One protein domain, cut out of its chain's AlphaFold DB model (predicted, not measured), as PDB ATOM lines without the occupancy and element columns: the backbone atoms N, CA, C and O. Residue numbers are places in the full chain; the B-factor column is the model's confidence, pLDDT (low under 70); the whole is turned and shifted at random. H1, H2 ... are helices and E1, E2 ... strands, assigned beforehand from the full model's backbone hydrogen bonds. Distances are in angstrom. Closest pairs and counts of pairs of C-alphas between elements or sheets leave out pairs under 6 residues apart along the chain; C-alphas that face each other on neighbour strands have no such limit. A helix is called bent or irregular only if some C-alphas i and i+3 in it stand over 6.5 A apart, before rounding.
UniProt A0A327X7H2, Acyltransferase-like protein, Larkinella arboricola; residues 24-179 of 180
ATOM      1  N   LEU A  24       9.414  10.109 -16.646       89.00
ATOM      2  CA  LEU A  24       8.852  10.810 -17.809       89.00
ATOM      3  C   LEU A  24       9.877  10.984 -18.936       89.00
ATOM      4  O   LEU A  24       9.526  10.949 -20.116       89.00
ATOM      5  N   PHE A  25      11.145  11.144 -18.573       92.31
ATOM      6  CA  PHE A  25      12.270  11.356 -19.476       92.31
ATOM      7  C   PHE A  25      13.120  10.091 -19.654       92.31
ATOM      8  O   PHE A  25      14.194  10.153 -20.256       92.31
ATOM      9  N   GLU A  26      12.646   8.932 -19.185       93.00
ATOM     10  CA  GLU A  26      13.299   7.646 -19.430       93.00
ATOM     11  C   GLU A  26      13.241   7.241 -20.914       93.00
ATOM     12  O   GLU A  26      12.243   7.439 -21.620       93.00
ATOM     13  N   LYS A  27      14.326   6.610 -21.369       93.62
ATOM     14  CA  LYS A  27      14.472   6.009 -22.697       93.62
ATOM     15  C   LYS A  27      14.631   4.505 -22.608       93.62
ATOM     16  O   LYS A  27      15.093   3.975 -21.601       93.62
ATOM     17  N   ASP A  28      14.262   3.827 -23.683       92.94
ATOM     18  CA  ASP A  28      14.638   2.436 -23.873       92.94
ATOM     19  C   ASP A  28      16.058   2.335 -24.476       92.94
ATOM     20  O   ASP A  28      16.620   3.346 -24.917       92.94
ATOM     21  N   PRO A  29      16.654   1.127 -24.532       92.56
ATOM     22  CA  PRO A  29      17.979   0.919 -25.127       92.56
ATOM     23  C   PRO A  29      18.078   1.284 -26.617       92.56
ATOM     24  O   PRO A  29      19.173   1.291 -27.176       92.56
ATOM     25  N   PHE A  30      16.944   1.547 -27.268       91.62
ATOM     26  CA  PHE A  30      16.824   1.863 -28.688       91.62
ATOM     27  C   PHE A  30      16.525   3.354 -28.927       91.62
ATOM     28  O   PHE A  30      16.354   3.769 -30.070       91.62
ATOM     29  N   GLY A  31      16.491   4.169 -27.866       90.62
ATOM     30  CA  GLY A  31      16.287   5.616 -27.934       90.62
ATOM     31  C   GLY A  31      14.825   6.071 -27.917       90.62
ATOM     32  O   GLY A  31      14.578   7.275 -28.009       90.62
ATOM     33  N   ASN A  32      13.855   5.166 -27.764       92.19
ATOM     34  CA  ASN A  32      12.440   5.528 -27.692       92.19
ATOM     35  C   ASN A  32      12.057   6.020 -26.294       92.19
ATOM     36  O   ASN A  32      12.571   5.537 -25.285       92.19
ATOM     37  N   SER A  33      11.094   6.941 -26.220       93.44
ATOM     38  CA  SER A  33      10.548   7.421 -24.946       93.44
ATOM     39  C   SER A  33       9.719   6.341 -24.243       93.44
ATOM     40  O   SER A  33       8.728   5.844 -24.792       93.44
ATOM     41  N   LEU A  34      10.065   6.031 -22.987       94.00
ATOM     42  CA  LEU A  34       9.257   5.135 -22.155       94.00
ATOM     43  C   LEU A  34       7.894   5.731 -21.837       94.00
ATOM     44  O   LEU A  34       6.933   4.980 -21.699       94.00
ATOM     45  N   PHE A  35       7.794   7.051 -21.716       93.44
ATOM     46  CA  PHE A  35       6.526   7.718 -21.449       93.44
ATOM     47  C   PHE A  35       5.526   7.493 -22.588       93.44
ATOM     48  O   PHE A  35       4.405   7.044 -22.344       93.44
ATOM     49  N   ILE A  36       5.958   7.681 -23.839       92.94
ATOM     50  CA  ILE A  36       5.131   7.379 -25.018       92.94
ATOM     51  C   ILE A  36       4.742   5.899 -25.024       92.94
ATOM     52  O   ILE A  36       3.574   5.560 -25.207       92.94
ATOM     53  N   LYS A  37       5.698   5.007 -24.745       94.50
ATOM     54  CA  LYS A  37       5.436   3.569 -24.648       94.50
ATOM     55  C   LYS A  37       4.398   3.233 -23.571       94.50
ATOM     56  O   LYS A  37       3.523   2.408 -23.817       94.50
ATOM     57  N   ARG A  38       4.434   3.887 -22.402       95.19
ATOM     58  CA  ARG A  38       3.412   3.727 -21.346       95.19
ATOM     59  C   ARG A  38       2.034   4.131 -21.846       95.19
ATOM     60  O   ARG A  38       1.097   3.367 -21.648       95.19
ATOM     61  N   ILE A  39       1.921   5.284 -22.507       94.94
ATOM     62  CA  ILE A  39       0.648   5.755 -23.069       94.94
ATOM     63  C   ILE A  39       0.113   4.747 -24.087       94.94
ATOM     64  O   ILE A  39      -1.056   4.380 -24.020       94.94
ATOM     65  N   LEU A  40       0.961   4.243 -24.986       94.69
ATOM     66  CA  LEU A  40       0.549   3.251 -25.981       94.69
ATOM     67  C   LEU A  40       0.044   1.963 -25.333       94.69
ATOM     68  O   LEU A  40      -1.026   1.484 -25.695       94.69
ATOM     69  N   ILE A  41       0.776   1.427 -24.352       95.69
ATOM     70  CA  ILE A  41       0.356   0.223 -23.622       95.69
ATOM     71  C   ILE A  41      -0.966   0.473 -22.891       95.69
ATOM     72  O   ILE A  41      -1.845  -0.385 -22.926       95.69
ATOM     73  N   ALA A  42      -1.132   1.639 -22.263       96.50
ATOM     74  CA  ALA A  42      -2.366   2.003 -21.578       96.50
ATOM     75  C   ALA A  42      -3.550   2.055 -22.551       96.50
ATOM     76  O   ALA A  42      -4.557   1.391 -22.321       96.50
ATOM     77  N   VAL A  43      -3.422   2.790 -23.660       95.88
ATOM     78  CA  VAL A  43      -4.486   2.954 -24.665       95.88
ATOM     79  C   VAL A  43      -4.860   1.617 -25.300       95.88
ATOM     80  O   VAL A  43      -6.040   1.269 -25.331       95.88
ATOM     81  N   ILE A  44      -3.873   0.844 -25.765       94.94
ATOM     82  CA  ILE A  44      -4.116  -0.482 -26.350       94.94
ATOM     83  C   ILE A  44      -4.777  -1.383 -25.314       94.94
ATOM     84  O   ILE A  44      -5.800  -1.989 -25.615       94.94
ATOM     85  N   GLY A  45      -4.243  -1.412 -24.091       96.00
ATOM     86  CA  GLY A  45      -4.792  -2.199 -22.998       96.00
ATOM     87  C   GLY A  45      -6.250  -1.854 -22.715       96.00
ATOM     88  O   GLY A  45      -7.064  -2.759 -22.580       96.00
ATOM     89  N   TRP A  46      -6.622  -0.571 -22.692       96.81
ATOM     90  CA  TRP A  46      -8.012  -0.157 -22.474       96.81
ATOM     91  C   TRP A  46      -8.931  -0.636 -23.597       96.81
ATOM     92  O   TRP A  46      -9.994  -1.191 -23.321       96.81
ATOM     93  N   ILE A  47      -8.503  -0.489 -24.855       95.56
ATOM     94  CA  ILE A  47      -9.261  -0.947 -26.030       95.56
ATOM     95  C   ILE A  47      -9.446  -2.471 -26.000       95.56
ATOM     96  O   ILE A  47     -10.520  -2.982 -26.321       95.56
ATOM     97  N   THR A  48      -8.416  -3.219 -25.604       95.44
ATOM     98  CA  THR A  48      -8.435  -4.687 -25.636       95.44
ATOM     99  C   THR A  48      -8.926  -5.334 -24.346       95.44
ATOM    100  O   THR A  48      -9.176  -6.538 -24.329       95.44
ATOM    101  N   TYR A  49      -9.116  -4.565 -23.276       96.31
ATOM    102  CA  TYR A  49      -9.507  -5.072 -21.964       96.31
ATOM    103  C   TYR A  49     -10.799  -5.899 -22.011       96.31
ATOM    104  O   TYR A  49     -10.861  -7.008 -21.469       96.31
ATOM    105  N   PHE A  50     -11.815  -5.398 -22.722       94.06
ATOM    106  CA  PHE A  50     -13.101  -6.081 -22.891       94.06
ATOM    107  C   PHE A  50     -12.944  -7.447 -23.573       94.06
ATOM    108  O   PHE A  50     -13.581  -8.427 -23.183       94.06
ATOM    109  N   ARG A  51     -12.055  -7.535 -24.573       93.94
ATOM    110  CA  ARG A  51     -11.797  -8.775 -25.314       93.94
ATOM    111  C   ARG A  51     -11.296  -9.874 -24.381       93.94
ATOM    112  O   ARG A  51     -11.781 -10.997 -24.477       93.94
ATOM    113  N   TYR A  52     -10.355  -9.565 -23.489       94.19
ATOM    114  CA  TYR A  52      -9.784 -10.569 -22.588       94.19
ATOM    115  C   TYR A  52     -10.701 -10.911 -21.418       94.19
ATOM    116  O   TYR A  52     -10.755 -12.070 -21.024       94.19
ATOM    117  N   THR A  53     -11.446  -9.946 -20.884       93.44
ATOM    118  CA  THR A  53     -12.253 -10.172 -19.675       93.44
ATOM    119  C   THR A  53     -13.645 -10.723 -19.951       93.44
ATOM    120  O   THR A  53     -14.075 -11.645 -19.261       93.44
ATOM    121  N   LEU A  54     -14.348 -10.206 -20.961       90.62
ATOM    122  CA  LEU A  54     -15.759 -10.531 -21.190       90.62
ATOM    123  C   LEU A  54     -15.966 -11.514 -22.340       90.62
ATOM    124  O   LEU A  54     -16.724 -12.471 -22.187       90.62
ATOM    125  N   TYR A  55     -15.277 -11.312 -23.465       91.00
ATOM    126  CA  TYR A  55     -15.453 -12.162 -24.646       91.00
ATOM    127  C   TYR A  55     -14.668 -13.478 -24.536       91.00
ATOM    128  O   TYR A  55     -15.260 -14.553 -24.556       91.00
ATOM    129  N   ASN A  56     -13.344 -13.401 -24.354       90.56
ATOM    130  CA  ASN A  56     -12.482 -14.584 -24.262       90.56
ATOM    131  C   ASN A  56     -12.473 -15.224 -22.867       90.56
ATOM    132  O   ASN A  56     -12.123 -16.394 -22.753       90.56
ATOM    133  N   LYS A  57     -12.815 -14.459 -21.817       92.56
ATOM    134  CA  LYS A  57     -12.754 -14.889 -20.406       92.56
ATOM    135  C   LYS A  57     -11.405 -15.527 -20.057       92.56
ATOM    136  O   LYS A  57     -11.334 -16.681 -19.637       92.56
ATOM    137  N   LEU A  58     -10.337 -14.763 -20.282       93.19
ATOM    138  CA  LEU A  58      -8.958 -15.163 -20.026       93.19
ATOM    139  C   LEU A  58      -8.818 -15.701 -18.596       93.19
ATOM    140  O   LEU A  58      -9.129 -15.001 -17.634       93.19
ATOM    141  N   LYS A  59      -8.322 -16.933 -18.474       95.81
ATOM    142  CA  LYS A  59      -7.943 -17.539 -17.197       95.81
ATOM    143  C   LYS A  59      -6.450 -17.350 -16.978       95.81
ATOM    144  O   LYS A  59      -5.666 -17.566 -17.899       95.81
ATOM    145  N   ILE A  60      -6.081 -16.922 -15.776       96.31
ATOM    146  CA  ILE A  60      -4.699 -16.636 -15.394       96.31
ATOM    147  C   ILE A  60      -4.403 -17.445 -14.138       96.31
ATOM    148  O   ILE A  60      -5.155 -17.375 -13.171       96.31
ATOM    149  N   GLU A  61      -3.307 -18.189 -14.159       96.75
ATOM    150  CA  GLU A  61      -2.817 -19.009 -13.051       96.75
ATOM    151  C   GLU A  61      -1.290 -18.845 -12.975       96.75
ATOM    152  O   GLU A  61      -0.654 -18.517 -13.981       96.75
ATOM    153  N   GLY A  62      -0.689 -19.047 -11.800       95.56
ATOM    154  CA  GLY A  62       0.769 -19.024 -11.649       95.56
ATOM    155  C   GLY A  62       1.410 -17.632 -11.567       95.56
ATOM    156  O   GLY A  62       2.621 -17.508 -11.759       95.56
ATOM    157  N   THR A  63       0.657 -16.560 -11.298       95.69
ATOM    158  CA  THR A  63       1.258 -15.215 -11.128       95.69
ATOM    159  C   THR A  63       2.188 -15.107  -9.918       95.69
ATOM    160  O   THR A  63       3.058 -14.239  -9.905       95.69
ATOM    161  N   GLU A  64       2.095 -16.021  -8.953       94.31
ATOM    162  CA  GLU A  64       3.017 -16.147  -7.821       94.31
ATOM    163  C   GLU A  64       4.476 -16.374  -8.255       94.31
ATOM    164  O   GLU A  64       5.403 -15.926  -7.578       94.31
ATOM    165  N   TYR A  65       4.696 -16.984  -9.425       94.06
ATOM    166  CA  TYR A  65       6.031 -17.151 -10.003       94.06
ATOM    167  C   TYR A  65       6.578 -15.859 -10.624       94.06
ATOM    168  O   TYR A  65       7.761 -15.795 -10.949       94.06
ATOM    169  N   LEU A  66       5.741 -14.825 -10.785       93.44
ATOM    170  CA  LEU A  66       6.124 -13.523 -11.336       93.44
ATOM    171  C   LEU A  66       6.497 -12.500 -10.254       93.44
ATOM    172  O   LEU A  66       7.268 -11.585 -10.538       93.44
ATOM    173  N   GLU A  67       5.976 -12.647  -9.031       86.06
ATOM    174  CA  GLU A  67       6.137 -11.670  -7.939       86.06
ATOM    175  C   GLU A  67       7.602 -11.470  -7.524       86.06
ATOM    176  O   GLU A  67       8.018 -10.350  -7.238       86.06
ATOM    177  N   ASN A  68       8.397 -12.544  -7.543       87.62
ATOM    178  CA  ASN A  68       9.789 -12.537  -7.080       87.62
ATOM    179  C   ASN A  68      10.817 -12.427  -8.215       87.62
ATOM    180  O   ASN A  68      12.017 -12.597  -7.991       87.62
ATOM    181  N   LEU A  69      10.365 -12.170  -9.445       92.88
ATOM    182  CA  LEU A  69      11.273 -12.037 -10.576       92.88
ATOM    183  C   LEU A  69      12.054 -10.719 -10.511       92.88
ATOM    184  O   LEU A  69      11.507  -9.684 -10.113       92.88
ATOM    185  N   PRO A  70      13.329 -10.716 -10.941       93.19
ATOM    186  CA  PRO A  70      14.112  -9.495 -10.989       93.19
ATOM    187  C   PRO A  70      13.471  -8.474 -11.935       93.19
ATOM    188  O   PRO A  70      12.779  -8.810 -12.898       93.19
ATOM    189  N   VAL A  71      13.713  -7.188 -11.667       91.12
ATOM    190  CA  VAL A  71      13.114  -6.085 -12.438       91.12
ATOM    191  C   VAL A  71      13.536  -6.123 -13.910       91.12
ATOM    192  O   VAL A  71      12.761  -5.702 -14.767       91.12
ATOM    193  N   SER A  72      14.715  -6.658 -14.216       94.31
ATOM    194  CA  SER A  72      15.210  -6.898 -15.570       94.31
ATOM    195  C   SER A  72      15.884  -8.269 -15.669       94.31
ATOM    196  O   SER A  72      15.991  -8.993 -14.680       94.31
ATOM    197  N   ASN A  73      16.325  -8.621 -16.872       95.25
ATOM    198  CA  ASN A  73      17.033  -9.849 -17.215       95.25
ATOM    199  C   ASN A  73      16.174 -11.112 -17.064       95.25
ATOM    200  O   ASN A  73      16.620 -12.138 -16.556       95.25
ATOM    201  N   VAL A  74      14.922 -11.017 -17.517       95.31
ATOM    202  CA  VAL A  74      13.962 -12.127 -17.544       95.31
ATOM    203  C   VAL A  74      13.481 -12.337 -18.972       95.31
ATOM    204  O   VAL A  74      12.994 -11.397 -19.605       95.31
ATOM    205  N   ILE A  75      13.584 -13.577 -19.450       95.62
ATOM    206  CA  ILE A  75      13.020 -14.010 -20.725       95.62
ATOM    207  C   ILE A  75      11.847 -14.965 -20.489       95.62
ATOM    208  O   ILE A  75      11.965 -15.942 -19.755       95.62
ATOM    209  N   PHE A  76      10.714 -14.680 -21.124       95.25
ATOM    210  CA  PHE A  76       9.530 -15.530 -21.135       95.25
ATOM    211  C   PHE A  76       9.485 -16.279 -22.458       95.25
ATOM    212  O   PHE A  76       9.488 -15.647 -23.511       95.25
ATOM    213  N   LEU A  77       9.439 -17.608 -22.406       93.50
ATOM    214  CA  LEU A  77       9.274 -18.452 -23.585       93.50
ATOM    215  C   LEU A  77       7.827 -18.932 -23.636       93.50
ATOM    216  O   LEU A  77       7.365 -19.592 -22.708       93.50
ATOM    217  N   SER A  78       7.114 -18.579 -24.703       90.62
ATOM    218  CA  SER A  78       5.703 -18.928 -24.876       90.62
ATOM    219  C   SER A  78       5.449 -19.524 -26.250       90.62
ATOM    220  O   SER A  78       6.080 -19.138 -27.228       90.62
ATOM    221  N   ASN A  79       4.459 -20.411 -26.333       88.69
ATOM    222  CA  ASN A  79       3.891 -20.807 -27.617       88.69
ATOM    223  C   ASN A  79       3.179 -19.612 -28.278       88.69
ATOM    224  O   ASN A  79       2.803 -18.648 -27.601       88.69
ATOM    225  N   HIS A  80       3.000 -19.687 -29.594       79.62
ATOM    226  CA  HIS A  80       2.579 -18.585 -30.438       79.62
ATOM    227  C   HIS A  80       1.355 -18.955 -31.289       79.62
ATOM    228  O   HIS A  80       1.464 -19.758 -32.214       79.62
ATOM    229  N   GLN A  81       0.202 -18.320 -31.047       70.31
ATOM    230  CA  GLN A  81      -1.019 -18.569 -31.827       70.31
ATOM    231  C   GLN A  81      -1.495 -17.321 -32.577       70.31
ATOM    232  O   GLN A  81      -1.716 -17.379 -33.785       70.31
ATOM    233  N   THR A  82      -1.620 -16.178 -31.898       76.44
ATOM    234  CA  THR A  82      -2.040 -14.907 -32.506       76.44
ATOM    235  C   THR A  82      -1.066 -13.792 -32.128       76.44
ATOM    236  O   THR A  82      -1.202 -13.181 -31.071       76.44
ATOM    237  N   TYR A  83      -0.141 -13.468 -33.046       71.94
ATOM    238  CA  TYR A  83       1.054 -12.623 -32.817       71.94
ATOM    239  C   TYR A  83       0.821 -11.417 -31.912       71.94
ATOM    240  O   TYR A  83       1.500 -11.230 -30.907       71.94
ATOM    241  N   PHE A  84      -0.169 -10.598 -32.244       84.81
ATOM    242  CA  PHE A  84      -0.419  -9.369 -31.506       84.81
ATOM    243  C   PHE A  84      -1.240  -9.590 -30.234       84.81
ATOM    244  O   PHE A  84      -0.995  -8.927 -29.229       84.81
ATOM    245  N   ALA A  85      -2.204 -10.513 -30.254       89.12
ATOM    246  CA  ALA A  85      -3.072 -10.750 -29.106       89.12
ATOM    247  C   ALA A  85      -2.298 -11.382 -27.941       89.12
ATOM    248  O   ALA A  85      -2.459 -10.950 -26.802       89.12
ATOM    249  N   ASP A  86      -1.401 -12.325 -28.227       90.94
ATOM    250  CA  ASP A  86      -0.611 -13.008 -27.200       90.94
ATOM    251  C   ASP A  86       0.318 -12.008 -26.482       90.94
ATOM    252  O   ASP A  86       0.359 -11.953 -25.252       90.94
ATOM    253  N   VAL A  87       0.969 -11.113 -27.236       91.94
ATOM    254  CA  VAL A  87       1.785 -10.013 -26.683       91.94
ATOM    255  C   VAL A  87       0.952  -9.074 -25.809       91.94
ATOM    256  O   VAL A  87       1.368  -8.721 -24.702       91.94
ATOM    257  N   ILE A  88      -0.234  -8.673 -26.275       94.50
ATOM    258  CA  ILE A  88      -1.121  -7.800 -25.499       94.50
ATOM    259  C   ILE A  88      -1.569  -8.498 -24.203       94.50
ATOM    260  O   ILE A  88      -1.613  -7.856 -23.152       94.50
ATOM    261  N   ALA A  89      -1.872  -9.799 -24.243       95.25
ATOM    262  CA  ALA A  89      -2.245 -10.570 -23.059       95.25
ATOM    263  C   ALA A  89      -1.110 -10.592 -22.022       95.25
ATOM    264  O   ALA A  89      -1.349 -10.287 -20.852       95.25
ATOM    265  N   PHE A  90       0.135 -10.835 -22.451       95.81
ATOM    266  CA  PHE A  90       1.304 -10.716 -21.572       95.81
ATOM    267  C   PHE A  90       1.436  -9.317 -20.976       95.81
ATOM    268  O   PHE A  90       1.701  -9.178 -19.784       95.81
ATOM    269  N   PHE A  91       1.203  -8.264 -21.762       95.88
ATOM    270  CA  PHE A  91       1.266  -6.894 -21.251       95.88
ATOM    271  C   PHE A  91       0.195  -6.628 -20.191       95.88
ATOM    272  O   PHE A  91       0.520  -6.024 -19.168       95.88
ATOM    273  N   HIS A  92      -1.037  -7.117 -20.373       97.31
ATOM    274  CA  HIS A  92      -2.061  -7.064 -19.326       97.31
ATOM    275  C   HIS A  92      -1.590  -7.768 -18.049       97.31
ATOM    276  O   HIS A  92      -1.616  -7.152 -16.985       97.31
ATOM    277  N   ILE A  93      -1.103  -9.009 -18.153       96.81
ATOM    278  CA  ILE A  93      -0.656  -9.810 -17.002       96.81
ATOM    279  C   ILE A  93       0.507  -9.119 -16.278       96.81
ATOM    280  O   ILE A  93       0.431  -8.882 -15.075       96.81
ATOM    281  N   PHE A  94       1.558  -8.718 -16.996       97.00
ATOM    282  CA  PHE A  94       2.738  -8.088 -16.397       97.00
ATOM    283  C   PHE A  94       2.419  -6.746 -15.740       97.00
ATOM    284  O   PHE A  94       2.975  -6.416 -14.690       97.00
ATOM    285  N   CYS A  95       1.541  -5.946 -16.353       96.69
ATOM    286  CA  CYS A  95       1.108  -4.693 -15.747       96.69
ATOM    287  C   CYS A  95       0.244  -4.949 -14.513       96.69
ATOM    288  O   CYS A  95       0.408  -4.250 -13.519       96.69
ATOM    289  N   SER A  96      -0.624  -5.958 -14.549       96.94
ATOM    290  CA  SER A  96      -1.462  -6.324 -13.413       96.94
ATOM    291  C   SER A  96      -0.625  -6.802 -12.221       96.94
ATOM    292  O   SER A  96      -0.749  -6.255 -11.127       96.94
ATOM    293  N   VAL A  97       0.341  -7.697 -12.444       96.12
ATOM    294  CA  VAL A  97       1.260  -8.166 -11.391       96.12
ATOM    295  C   VAL A  97       2.100  -7.024 -10.815       96.12
ATOM    296  O   VAL A  97       2.258  -6.936  -9.602       96.12
ATOM    297  N   LYS A  98       2.574  -6.080 -11.646       94.69
ATOM    298  CA  LYS A  98       3.268  -4.867 -11.161       94.69
ATOM    299  C   LYS A  98       2.427  -4.086 -10.138       94.69
ATOM    300  O   LYS A  98       2.987  -3.442  -9.259       94.69
ATOM    301  N   TRP A  99       1.107  -4.106 -10.285       95.38
ATOM    302  CA  TRP A  99       0.162  -3.433  -9.395       95.38
ATOM    303  C   TRP A  99      -0.322  -4.320  -8.233       95.38
ATOM    304  O   TRP A  99      -1.205  -3.908  -7.489       95.38
ATOM    305  N   GLY A 100       0.255  -5.513  -8.057       94.62
ATOM    306  CA  GLY A 100      -0.034  -6.417  -6.940       94.62
ATOM    307  C   GLY A 100      -1.237  -7.338  -7.150       94.62
ATOM    308  O   GLY A 100      -1.655  -8.016  -6.213       94.62
ATOM    309  N   PHE A 101      -1.806  -7.382  -8.356       96.06
ATOM    310  CA  PHE A 101      -2.877  -8.322  -8.673       96.06
ATOM    311  C   PHE A 101      -2.348  -9.751  -8.797       96.06
ATOM    312  O   PHE A 101      -1.275  -9.980  -9.355       96.06
ATOM    313  N   LYS A 102      -3.152 -10.713  -8.334       96.31
ATOM    314  CA  LYS A 102      -2.848 -12.146  -8.386       96.31
ATOM    315  C   LYS A 102      -3.880 -12.866  -9.235       96.31
ATOM    316  O   LYS A 102      -5.073 -12.776  -8.954       96.31
ATOM    317  N   ASN A 103      -3.420 -13.572 -10.265       96.12
ATOM    318  CA  ASN A 103      -4.233 -14.435 -11.128       96.12
ATOM    319  C   ASN A 103      -5.468 -13.726 -11.723       96.12
ATOM    320  O   ASN A 103      -6.488 -14.339 -12.020       96.12
ATOM    321  N   THR A 104      -5.384 -12.405 -11.902       96.00
ATOM    322  CA  THR A 104      -6.469 -11.579 -12.426       96.00
ATOM    323  C   THR A 104      -5.910 -10.381 -13.172       96.00
ATOM    324  O   THR A 104      -4.797  -9.940 -12.908       96.00
ATOM    325  N   ILE A 105      -6.711  -9.852 -14.093       96.12
ATOM    326  CA  ILE A 105      -6.500  -8.562 -14.754       96.12
ATOM    327  C   ILE A 105      -7.684  -7.623 -14.488       96.12
ATOM    328  O   ILE A 105      -7.938  -6.728 -15.282       96.12
ATOM    329  N   VAL A 106      -8.441  -7.839 -13.411       95.19
ATOM    330  CA  VAL A 106      -9.639  -7.066 -13.048       95.19
ATOM    331  C   VAL A 106      -9.458  -6.463 -11.649       95.19
ATOM    332  O   VAL A 106      -9.088  -7.211 -10.742       95.19
ATOM    333  N   PRO A 107      -9.781  -5.169 -11.425       95.12
ATOM    334  CA  PRO A 107     -10.179  -4.140 -12.401       95.12
ATOM    335  C   PRO A 107      -8.993  -3.584 -13.225       95.12
ATOM    336  O   PRO A 107      -7.836  -3.768 -12.846       95.12
ATOM    337  N   PRO A 108      -9.239  -2.845 -14.329       95.62
ATOM    338  CA  PRO A 108      -8.196  -2.391 -15.261       95.62
ATOM    339  C   PRO A 108      -7.314  -1.238 -14.738       95.62
ATOM    340  O   PRO A 108      -6.637  -0.571 -15.515       95.62
ATOM    341  N   VAL A 109      -7.284  -0.983 -13.425       96.88
ATOM    342  CA  VAL A 109      -6.554   0.150 -12.819       96.88
ATOM    343  C   VAL A 109      -5.044   0.098 -13.070       96.88
ATOM    344  O   VAL A 109      -4.399   1.140 -13.144       96.88
ATOM    345  N   TYR A 110      -4.482  -1.092 -13.311       96.62
ATOM    346  CA  TYR A 110      -3.069  -1.254 -13.673       96.62
ATOM    347  C   TYR A 110      -2.683  -0.585 -15.001       96.62
ATOM    348  O   TYR A 110      -1.499  -0.342 -15.252       96.62
ATOM    349  N   LEU A 111      -3.665  -0.264 -15.850       97.31
ATOM    350  CA  LEU A 111      -3.456   0.469 -17.098       97.31
ATOM    351  C   LEU A 111      -3.209   1.967 -16.880       97.31
ATOM    352  O   LEU A 111      -2.770   2.633 -17.812       97.31
ATOM    353  N   LEU A 112      -3.440   2.509 -15.676       95.94
ATOM    354  CA  LEU A 112      -3.140   3.914 -15.366       95.94
ATOM    355  C   LEU A 112      -1.630   4.189 -15.341       95.94
ATOM    356  O   LEU A 112      -1.186   5.274 -15.703       95.94
ATOM    357  N   TRP A 113      -0.827   3.200 -14.939       95.44
ATOM    358  CA  TRP A 113       0.634   3.291 -14.950       95.44
ATOM    359  C   TRP A 113       1.255   1.943 -15.329       95.44
ATOM    360  O   TRP A 113       1.794   1.232 -14.467       95.44
ATOM    361  N   PRO A 114       1.201   1.555 -16.615       95.81
ATOM    362  CA  PRO A 114       1.637   0.237 -17.046       95.81
ATOM    363  C   PRO A 114       3.153   0.059 -16.901       95.81
ATOM    364  O   PRO A 114       3.931   1.004 -16.712       95.81
ATOM    365  N   ARG A 115       3.594  -1.194 -16.962       94.25
ATOM    366  CA  ARG A 115       5.007  -1.567 -17.040       94.25
ATOM    367  C   ARG A 115       5.494  -1.370 -18.482       94.25
ATOM    368  O   ARG A 115       5.127  -2.136 -19.360       94.25
ATOM    369  N   ALA A 116       6.328  -0.359 -18.734       94.25
ATOM    370  CA  ALA A 116       6.849  -0.087 -20.085       94.25
ATOM    371  C   ALA A 116       8.174  -0.789 -20.422       94.25
ATOM    372  O   ALA A 116       8.531  -0.903 -21.595       94.25
ATOM    373  N   ARG A 117       8.897  -1.311 -19.423       95.06
ATOM    374  CA  ARG A 117      10.131  -2.099 -19.618       95.06
ATOM    375  C   ARG A 117       9.822  -3.558 -19.972       95.06
ATOM    376  O   ARG A 117      10.332  -4.482 -19.347       95.06
ATOM    377  N   ASN A 118       8.939  -3.731 -20.949       94.75
ATOM    378  CA  ASN A 118       8.573  -5.010 -21.537       94.75
ATOM    379  C   ASN A 118       8.888  -4.964 -23.029       94.75
ATOM    380  O   ASN A 118       8.597  -3.969 -23.696       94.75
ATOM    381  N   TYR A 119       9.473  -6.027 -23.545       95.62
ATOM    382  CA  TYR A 119       9.837  -6.184 -24.942       95.62
ATOM    383  C   TYR A 119       9.359  -7.536 -25.428       95.62
ATOM    384  O   TYR A 119       9.065  -8.425 -24.627       95.62
ATOM    385  N   TYR A 120       9.292  -7.701 -26.737       94.00
ATOM    386  CA  TYR A 120       8.964  -8.989 -27.317       94.00
ATOM    387  C   TYR A 120       9.683  -9.184 -28.644       94.00
ATOM    388  O   TYR A 120       9.927  -8.225 -29.375       94.00
ATOM    389  N   VAL A 121      10.038 -10.426 -28.945       91.62
ATOM    390  CA  VAL A 121      10.677 -10.798 -30.204       91.62
ATOM    391  C   VAL A 121       9.610 -10.913 -31.289       91.62
ATOM    392  O   VAL A 121       8.592 -11.581 -31.112       91.62
ATOM    393  N   ALA A 122       9.841 -10.255 -32.421       88.56
ATOM    394  CA  ALA A 122       8.942 -10.276 -33.566       88.56
ATOM    395  C   ALA A 122       9.722 -10.487 -34.860       88.56
ATOM    396  O   ALA A 122      10.797  -9.918 -35.047       88.56
ATOM    397  N   ALA A 123       9.159 -11.270 -35.779       83.81
ATOM    398  CA  ALA A 123       9.737 -11.427 -37.106       83.81
ATOM    399  C   ALA A 123       9.662 -10.098 -37.874       83.81
ATOM    400  O   ALA A 123       8.590  -9.489 -37.962       83.81
ATOM    401  N   SER A 124      10.780  -9.667 -38.459       83.50
ATOM    402  CA  SER A 124      10.854  -8.431 -39.249       83.50
ATOM    403  C   SER A 124       9.807  -8.396 -40.367       83.50
ATOM    404  O   SER A 124       9.271  -7.338 -40.677       83.50
ATOM    405  N   GLU A 125       9.457  -9.542 -40.959       77.31
ATOM    406  CA  GLU A 125       8.419  -9.645 -41.990       77.31
ATOM    407  C   GLU A 125       7.028  -9.268 -41.471       77.31
ATOM    408  O   GLU A 125       6.304  -8.545 -42.149       77.31
ATOM    409  N   THR A 126       6.669  -9.704 -40.261       76.25
ATOM    410  CA  THR A 126       5.392  -9.365 -39.605       76.25
ATOM    411  C   THR A 126       5.326  -7.884 -39.228       76.25
ATOM    412  O   THR A 126       4.245  -7.324 -39.053       76.25
ATOM    413  N   MET A 127       6.488  -7.235 -39.136       81.81
ATOM    414  CA  MET A 127       6.615  -5.828 -38.779       81.81
ATOM    415  C   MET A 127       6.612  -4.883 -39.998       81.81
ATOM    416  O   MET A 127       6.676  -3.662 -39.830       81.81
ATOM    417  N   LYS A 128       6.499  -5.416 -41.226       77.62
ATOM    418  CA  LYS A 128       6.464  -4.629 -42.469       77.62
ATOM    419  C   LYS A 128       5.044  -4.172 -42.819       77.62
ATOM    420  O   LYS A 128       4.172  -4.984 -43.093       77.62
ATOM    421  N   GLY A 129       4.869  -2.854 -42.936       68.38
ATOM    422  CA  GLY A 129       3.692  -2.225 -43.547       68.38
ATOM    423  C   GLY A 129       2.481  -2.084 -42.615       68.38
ATOM    424  O   GLY A 129       2.107  -2.999 -41.898       68.38
ATOM    425  N   GLY A 130       1.840  -0.913 -42.640       81.44
ATOM    426  CA  GLY A 130       0.624  -0.629 -41.870       81.44
ATOM    427  C   GLY A 130       0.849   0.128 -40.556       81.44
ATOM    428  O   GLY A 130       1.968   0.283 -40.066       81.44
ATOM    429  N   LEU A 131      -0.248   0.639 -39.992       83.31
ATOM    430  CA  LEU A 131      -0.243   1.414 -38.748       83.31
ATOM    431  C   LEU A 131      -0.027   0.520 -37.517       83.31
ATOM    432  O   LEU A 131       0.723   0.884 -36.615       83.31
ATOM    433  N   LEU A 132      -0.645  -0.666 -37.506       81.38
ATOM    434  CA  LEU A 132      -0.594  -1.584 -36.370       81.38
ATOM    435  C   LEU A 132       0.844  -2.059 -36.082       81.38
ATOM    436  O   LEU A 132       1.297  -1.855 -34.957       81.38
ATOM    437  N   PRO A 133       1.632  -2.553 -37.061       82.69
ATOM    438  CA  PRO A 133       3.021  -2.924 -36.799       82.69
ATOM    439  C   PRO A 133       3.906  -1.764 -36.332       82.69
ATOM    440  O   PRO A 133       4.799  -1.976 -35.521       82.69
ATOM    441  N   ARG A 134       3.642  -0.523 -36.768       84.06
ATOM    442  CA  ARG A 134       4.379   0.662 -36.287       84.06
ATOM    443  C   ARG A 134       4.116   0.941 -34.808       84.06
ATOM    444  O   ARG A 134       5.055   1.205 -34.063       84.06
ATOM    445  N   ILE A 135       2.855   0.847 -34.385       85.25
ATOM    446  CA  ILE A 135       2.467   0.988 -32.975       85.25
ATOM    447  C   ILE A 135       3.148  -0.094 -32.133       85.25
ATOM    448  O   ILE A 135       3.709   0.191 -31.080       85.25
ATOM    449  N   PHE A 136       3.143  -1.326 -32.626       83.69
ATOM    450  CA  PHE A 136       3.753  -2.474 -31.967       83.69
ATOM    451  C   PHE A 136       5.285  -2.386 -31.904       83.69
ATOM    452  O   PHE A 136       5.873  -2.675 -30.862       83.69
ATOM    453  N   ALA A 137       5.932  -1.877 -32.957       85.06
ATOM    454  CA  ALA A 137       7.364  -1.590 -32.955       85.06
ATOM    455  C   ALA A 137       7.723  -0.624 -31.820       85.06
ATOM    456  O   ALA A 137       8.595  -0.918 -31.003       85.06
ATOM    457  N   LEU A 138       6.968   0.470 -31.706       84.81
ATOM    458  CA  LEU A 138       7.122   1.452 -30.633       84.81
ATOM    459  C   LEU A 138       6.743   0.881 -29.250       84.81
ATOM    460  O   LEU A 138       7.292   1.281 -28.224       84.81
ATOM    461  N   GLY A 139       5.847  -0.107 -29.227       84.25
ATOM    462  CA  GLY A 139       5.440  -0.885 -28.057       84.25
ATOM    463  C   GLY A 139       6.498  -1.855 -27.519       84.25
ATOM    464  O   GLY A 139       6.264  -2.471 -26.480       84.25
ATOM    465  N   GLY A 140       7.679  -1.952 -28.144       86.94
ATOM    466  CA  GLY A 140       8.813  -2.740 -27.650       86.94
ATOM    467  C   GLY A 140       9.163  -3.971 -28.483       86.94
ATOM    468  O   GLY A 140       9.716  -4.920 -27.927       86.94
ATOM    469  N   ALA A 141       8.848  -3.975 -29.781       90.81
ATOM    470  CA  ALA A 141       9.217  -5.077 -30.664       90.81
ATOM    471  C   ALA A 141      10.728  -5.103 -30.932       90.81
ATOM    472  O   ALA A 141      11.307  -4.128 -31.415       90.81
ATOM    473  N   ILE A 142      11.347  -6.255 -30.709       90.12
ATOM    474  CA  ILE A 142      12.705  -6.569 -31.141       90.12
ATOM    475  C   ILE A 142      12.583  -7.343 -32.448       90.12
ATOM    476  O   ILE A 142      12.141  -8.491 -32.463       90.12
ATOM    477  N   GLN A 143      12.928  -6.684 -33.552       87.31
ATOM    478  CA  GLN A 143      12.779  -7.243 -34.895       87.31
ATOM    479  C   GLN A 143      13.930  -8.192 -35.220       87.31
ATOM    480  O   GLN A 143      15.081  -7.755 -35.256       87.31
ATOM    481  N   VAL A 144      13.616  -9.456 -35.476       82.75
ATOM    482  CA  VAL A 144      14.586 -10.502 -35.819       82.75
ATOM    483  C   VAL A 144      14.306 -11.002 -37.230       82.75
ATOM    484  O   VAL A 144      13.150 -11.226 -37.600       82.75
ATOM    485  N   GLU A 145      15.358 -11.162 -38.032       75.44
ATOM    486  CA  GLU A 145      15.243 -11.811 -39.336       75.44
ATOM    487  C   GLU A 145      15.176 -13.333 -39.187       75.44
ATOM    488  O   GLU A 145      15.885 -13.932 -38.379       75.44
ATOM    489  N   ARG A 146      14.328 -13.985 -39.985       64.62
ATOM    490  CA  ARG A 146      14.240 -15.447 -39.982       64.62
ATOM    491  C   ARG A 146      15.468 -16.049 -40.671       64.62
ATOM    492  O   ARG A 146      15.733 -15.750 -41.833       64.62
ATOM    493  N   SER A 147      16.175 -16.940 -39.977       54.91
ATOM    494  CA  SER A 147      17.405 -17.575 -40.478       54.91
ATOM    495  C   SER A 147      17.178 -18.838 -41.315       54.91
ATOM    496  O   SER A 147      18.113 -19.293 -41.968       54.91
ATOM    497  N   TRP A 148      15.961 -19.401 -41.314       46.91
ATOM    498  CA  TRP A 148      15.633 -20.623 -42.065       46.91
ATOM    499  C   TRP A 148      14.487 -20.476 -43.074       46.91
ATOM    500  O   TRP A 148      14.416 -21.278 -43.999       46.91
ATOM    501  N   ARG A 149      13.587 -19.484 -42.940       47.47
ATOM    502  CA  ARG A 149      12.404 -19.354 -43.817       47.47
ATOM    503  C   ARG A 149      11.961 -17.905 -44.020       47.47
ATOM    504  O   ARG A 149      11.494 -17.272 -43.077       47.47
ATOM    505  N   SER A 150      12.013 -17.405 -45.253       51.12
ATOM    506  CA  SER A 150      11.566 -16.056 -45.641       51.12
ATOM    507  C   SER A 150      10.550 -16.161 -46.779       51.12
ATOM    508  O   SER A 150      10.769 -16.891 -47.738       51.12
ATOM    509  N   GLN A 151       9.421 -15.447 -46.678       54.31
ATOM    510  CA  GLN A 151       8.351 -15.440 -47.697       54.31
ATOM    511  C   GLN A 151       7.842 -16.840 -48.115       54.31
ATOM    512  O   GLN A 151       7.438 -17.059 -49.251       54.31
ATOM    513  N   GLY A 152       7.856 -17.804 -47.190       56.09
ATOM    514  CA  GLY A 152       7.394 -19.171 -47.449       56.09
ATOM    515  C   GLY A 152       8.437 -20.105 -48.074       56.09
ATOM    516  O   GLY A 152       8.170 -21.304 -48.120       56.09
ATOM    517  N   GLN A 153       9.616 -19.602 -48.451       47.50
ATOM    518  CA  GLN A 153      10.739 -20.384 -48.983       47.50
ATOM    519  C   GLN A 153      11.801 -20.632 -47.906       47.50
ATOM    520  O   GLN A 153      12.028 -19.771 -47.051       47.50
ATOM    521  N   ASP A 154      12.449 -21.797 -47.956       48.69
ATOM    522  CA  ASP A 154      13.580 -22.114 -47.085       48.69
ATOM    523  C   ASP A 154      14.804 -21.306 -47.526       48.69
ATOM    524  O   ASP A 154      15.279 -21.418 -48.655       48.69
ATOM    525  N   VAL A 155      15.311 -20.462 -46.633       55.88
ATOM    526  CA  VAL A 155      16.495 -19.631 -46.868       55.88
ATOM    527  C   VAL A 155      17.442 -19.886 -45.711       55.88
ATOM    528  O   VAL A 155      17.105 -19.540 -44.587       55.88
ATOM    529  N   ARG A 156      18.617 -20.477 -45.961       49.25
ATOM    530  CA  ARG A 156      19.690 -20.581 -44.958       49.25
ATOM    531  C   ARG A 156      20.432 -19.248 -44.888       49.25
ATOM    532  O   ARG A 156      21.288 -18.986 -45.729       49.25
ATOM    533  N   ARG A 157      20.092 -18.405 -43.914       57.88
ATOM    534  CA  ARG A 157      20.884 -17.217 -43.558       57.88
ATOM    535  C   ARG A 157      21.684 -17.503 -42.292       57.88
ATOM    536  O   ARG A 157      21.244 -18.276 -41.442       57.88
ATOM    537  N   GLU A 158      22.853 -16.882 -42.171       52.78
ATOM    538  CA  GLU A 158      23.595 -16.881 -40.910       52.78
ATOM    539  C   GLU A 158      22.738 -16.265 -39.795       52.78
ATOM    540  O   GLU A 158      21.887 -15.407 -40.044       52.78
ATOM    541  N   VAL A 159      22.918 -16.749 -38.565       58.91
ATOM    542  CA  VAL A 159      22.203 -16.238 -37.390       58.91
ATOM    543  C   VAL A 159      22.521 -14.752 -37.236       58.91
ATOM    544  O   VAL A 159      23.687 -14.385 -37.118       58.91
ATOM    545  N   ASP A 160      21.488 -13.906 -37.227       63.16
ATOM    546  CA  ASP A 160      21.628 -12.456 -37.064       63.16
ATOM    547  C   ASP A 160      22.236 -12.131 -35.685       63.16
ATOM    548  O   ASP A 160      21.548 -12.087 -34.661       63.16
ATOM    549  N   SER A 161      23.550 -11.907 -35.647       69.75
ATOM    550  CA  SER A 161      24.283 -11.540 -34.432       69.75
ATOM    551  C   SER A 161      23.786 -10.215 -33.841       69.75
ATOM    552  O   SER A 161      23.768 -10.051 -32.619       69.75
ATOM    553  N   THR A 162      23.275  -9.308 -34.678       79.69
ATOM    554  CA  THR A 162      22.743  -8.010 -34.244       79.69
ATOM    555  C   THR A 162      21.399  -8.142 -33.528       79.69
ATOM    556  O   THR A 162      21.077  -7.347 -32.640       79.69
ATOM    557  N   ALA A 163      20.589  -9.147 -33.877       80.50
ATOM    558  CA  ALA A 163      19.364  -9.469 -33.150       80.50
ATOM    559  C   ALA A 163      19.677  -9.929 -31.722       80.50
ATOM    560  O   ALA A 163      19.052  -9.447 -30.775       80.50
ATOM    561  N   ASN A 164      20.688 -10.787 -31.559       84.94
ATOM    562  CA  ASN A 164      21.115 -11.262 -30.245       84.94
ATOM    563  C   ASN A 164      21.587 -10.104 -29.356       84.94
ATOM    564  O   ASN A 164      21.153 -10.000 -28.211       84.94
ATOM    565  N   GLU A 165      22.386  -9.176 -29.888       88.75
ATOM    566  CA  GLU A 165      22.794  -7.980 -29.141       88.75
ATOM    567  C   GLU A 165      21.602  -7.125 -28.686       88.75
ATOM    568  O   GLU A 165      21.579  -6.632 -27.557       88.75
ATOM    569  N   ARG A 166      20.593  -6.944 -29.546       91.38
ATOM    570  CA  ARG A 166      19.384  -6.180 -29.199       91.38
ATOM    571  C   ARG A 166      18.567  -6.872 -28.109       91.38
ATOM    572  O   ARG A 166      18.057  -6.187 -27.224       91.38
ATOM    573  N   ILE A 167      18.477  -8.203 -28.142       92.56
ATOM    574  CA  ILE A 167      17.831  -8.996 -27.087       92.56
ATOM    575  C   ILE A 167      18.577  -8.827 -25.762       92.56
ATOM    576  O   ILE A 167      17.934  -8.558 -24.751       92.56
ATOM    577  N   VAL A 168      19.912  -8.903 -25.764       92.88
ATOM    578  CA  VAL A 168      20.725  -8.699 -24.551       92.88
ATOM    579  C   VAL A 168      20.486  -7.309 -23.958       92.88
ATOM    580  O   VAL A 168      20.140  -7.205 -22.784       92.88
ATOM    581  N   ARG A 169      20.550  -6.241 -24.766       94.06
ATOM    582  CA  ARG A 169      20.269  -4.872 -24.286       94.06
ATOM    583  C   ARG A 169      18.851  -4.730 -23.720       94.06
ATOM    584  O   ARG A 169      18.640  -4.036 -22.726       94.06
ATOM    585  N   ALA A 170      17.867  -5.380 -24.343       94.81
ATOM    586  CA  ALA A 170      16.492  -5.376 -23.857       94.81
ATOM    587  C   ALA A 170      16.332  -6.146 -22.537       94.81
ATOM    588  O   ALA A 170      15.600  -5.686 -21.658       94.81
ATOM    589  N   LEU A 171      17.037  -7.271 -22.378       95.19
ATOM    590  CA  LEU A 171      17.081  -8.040 -21.136       95.19
ATOM    591  C   LEU A 171      17.726  -7.232 -20.014       95.19
ATOM    592  O   LEU A 171      17.133  -7.122 -18.953       95.19
ATOM    593  N   GLU A 172      18.867  -6.586 -20.235       94.75
ATOM    594  CA  GLU A 172      19.513  -5.754 -19.206       94.75
ATOM    595  C   GLU A 172      18.602  -4.622 -18.697       94.75
ATOM    596  O   GLU A 172      18.649  -4.236 -17.524       94.75
ATOM    597  N   HIS A 173      17.722  -4.122 -19.567       95.25
ATOM    598  CA  HIS A 173      16.792  -3.042 -19.259       95.25
ATOM    599  C   HIS A 173      15.443  -3.510 -18.677       95.25
ATOM    600  O   HIS A 173      14.837  -2.794 -17.873       95.25
ATOM    601  N   GLY A 174      14.933  -4.685 -19.060       95.12
ATOM    602  CA  GLY A 174      13.580  -5.119 -18.703       95.12
ATOM    603  C   GLY A 174      13.282  -6.600 -18.934       95.12
ATOM    604  O   GLY A 174      14.143  -7.462 -18.791       95.12
ATOM    605  N   TRP A 175      12.014  -6.897 -19.219       96.62
ATOM    606  CA  TRP A 175      11.526  -8.253 -19.495       96.62
ATOM    607  C   TRP A 175      11.327  -8.456 -20.992       96.62
ATOM    608  O   TRP A 175      10.844  -7.547 -21.669       96.62
ATOM    609  N   VAL A 176      11.657  -9.640 -21.503       96.56
ATOM    610  CA  VAL A 176      11.520  -9.987 -22.924       96.56
ATOM    611  C   VAL A 176      10.613 -11.201 -23.075       96.56
ATOM    612  O   VAL A 176      10.831 -12.214 -22.423       96.56
ATOM    613  N   VAL A 177       9.618 -11.127 -23.954       95.31
ATOM    614  CA  VAL A 177       8.818 -12.284 -24.378       95.31
ATOM    615  C   VAL A 177       9.351 -12.797 -25.709       95.31
ATOM    616  O   VAL A 177       9.498 -12.032 -26.660       95.31
ATOM    617  N   SER A 178       9.647 -14.085 -25.788       91.94
ATOM    618  CA  SER A 178      10.062 -14.751 -27.013       91.94
ATOM    619  C   SER A 178       9.134 -15.913 -27.327       91.94
ATOM    620  O   SER A 178       8.573 -16.564 -26.442       91.94
ATOM    621  N   PHE A 179       9.002 -16.152 -28.620       89.12
ATOM    622  CA  PHE A 179       8.102 -17.123 -29.202       89.12
ATOM    623  C   PHE A 179       8.916 -18.019 -30.139       89.12
ATOM    624  O   PHE A 179       9.059 -17.673 -31.316       89.12
TER     625      PHE A 179
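AT A GLANCE: This is residues 24 to 179 of the 180 residues of the protein "Acyltransferase-like protein" of Larkinella arboricola (UniProt A0A327X7H2). A small, twisted parallel sheet, E1 E4 E2 E3, lies in the middle, with H6 over one face and H3 and short H5 over the other. The long H1 crosses the far side of H3, with H4 packed on both, and a loop of residues 145 to 160 lies far out at one end. The printed part has 156 residues, with six named helices and four named strands in the order H1 H2 E1 H3 H4 E2 H5 E3 H6 E4; the class is mixed, helices and strands. It is compact, with a radius of gyration of the C-alphas of 15.7 A and spans of 46 by 35 by 31 A.

HOW THE PARTS SIT: H1, residues 34 to 55, touches H3, residues 83 to 98, about perpendicular at 77 degrees; their closest C-alphas, Gly 45 and His 92, are 6.7 A apart. H4, residues 108 to 112, touches H1, closest at the C-alphas of Ala 42 and Leu 111, 4.9 A. H2, residues 64 to 67, is close to H3 but not clearly touching, closest at the C-alphas of Glu 67 and Val 97, 6.9 A. E1, residues 74 to 77, and E4, residues 175 to 178, are parallel neighbours, with N 76 and O 176 at 2.8 A. E4 and E2, residues 118 to 123, are parallel, with N 119 and O 175 at 2.8 A. E2 and E3, residues 141 to 144, are parallel, with N 142 and O 120 at 2.8 A. H3 is on the sheet at a height of 9.6 A, along the strands. H5, residues 131 to 138, is on the same face and stands up from the sheet at 47 degrees. H6, residues 161 to 173, is on the opposite face at a height of 8.7 A, along the strands. This gives three layers, helices on both faces of a sheet. E2, H5, E3 form a strand-helix-strand unit, parallel neighbours joined through a helix; E1, H3 H4, E2 and E3, H6, E4 are split units, with another strand between their two; the three crossovers are right-handed. Every O i to N i+4 pair is within hydrogen-bond range in H5 and H6, against 15 of 18 in H1, 11 of 12 in H3 and 0 of 1 in H4, where 2 of 2 O i to N i+3 pairs are; H2 is too short for an i+4 pair.

IN THESE COORDINATES: H1 begins at C-alpha 34, (9.257, 5.135, -22.155), and is 30.3 A long; it is irregular, with C-alphas 47 and 50 7.1 A apart. H3 is 23.1 A, H6 18.9 A and E2 16.9 A long. E4 ends at C-alpha 178, (10.062, -14.751, -27.013).

THE WHOLE: The C-alphas of Pro 107 and Arg 156 are the farthest apart, 47.1 A. The printed part has no cut, and its one long link is E3 to H6. Residues 129 and 146 to 161 have pLDDT under 70.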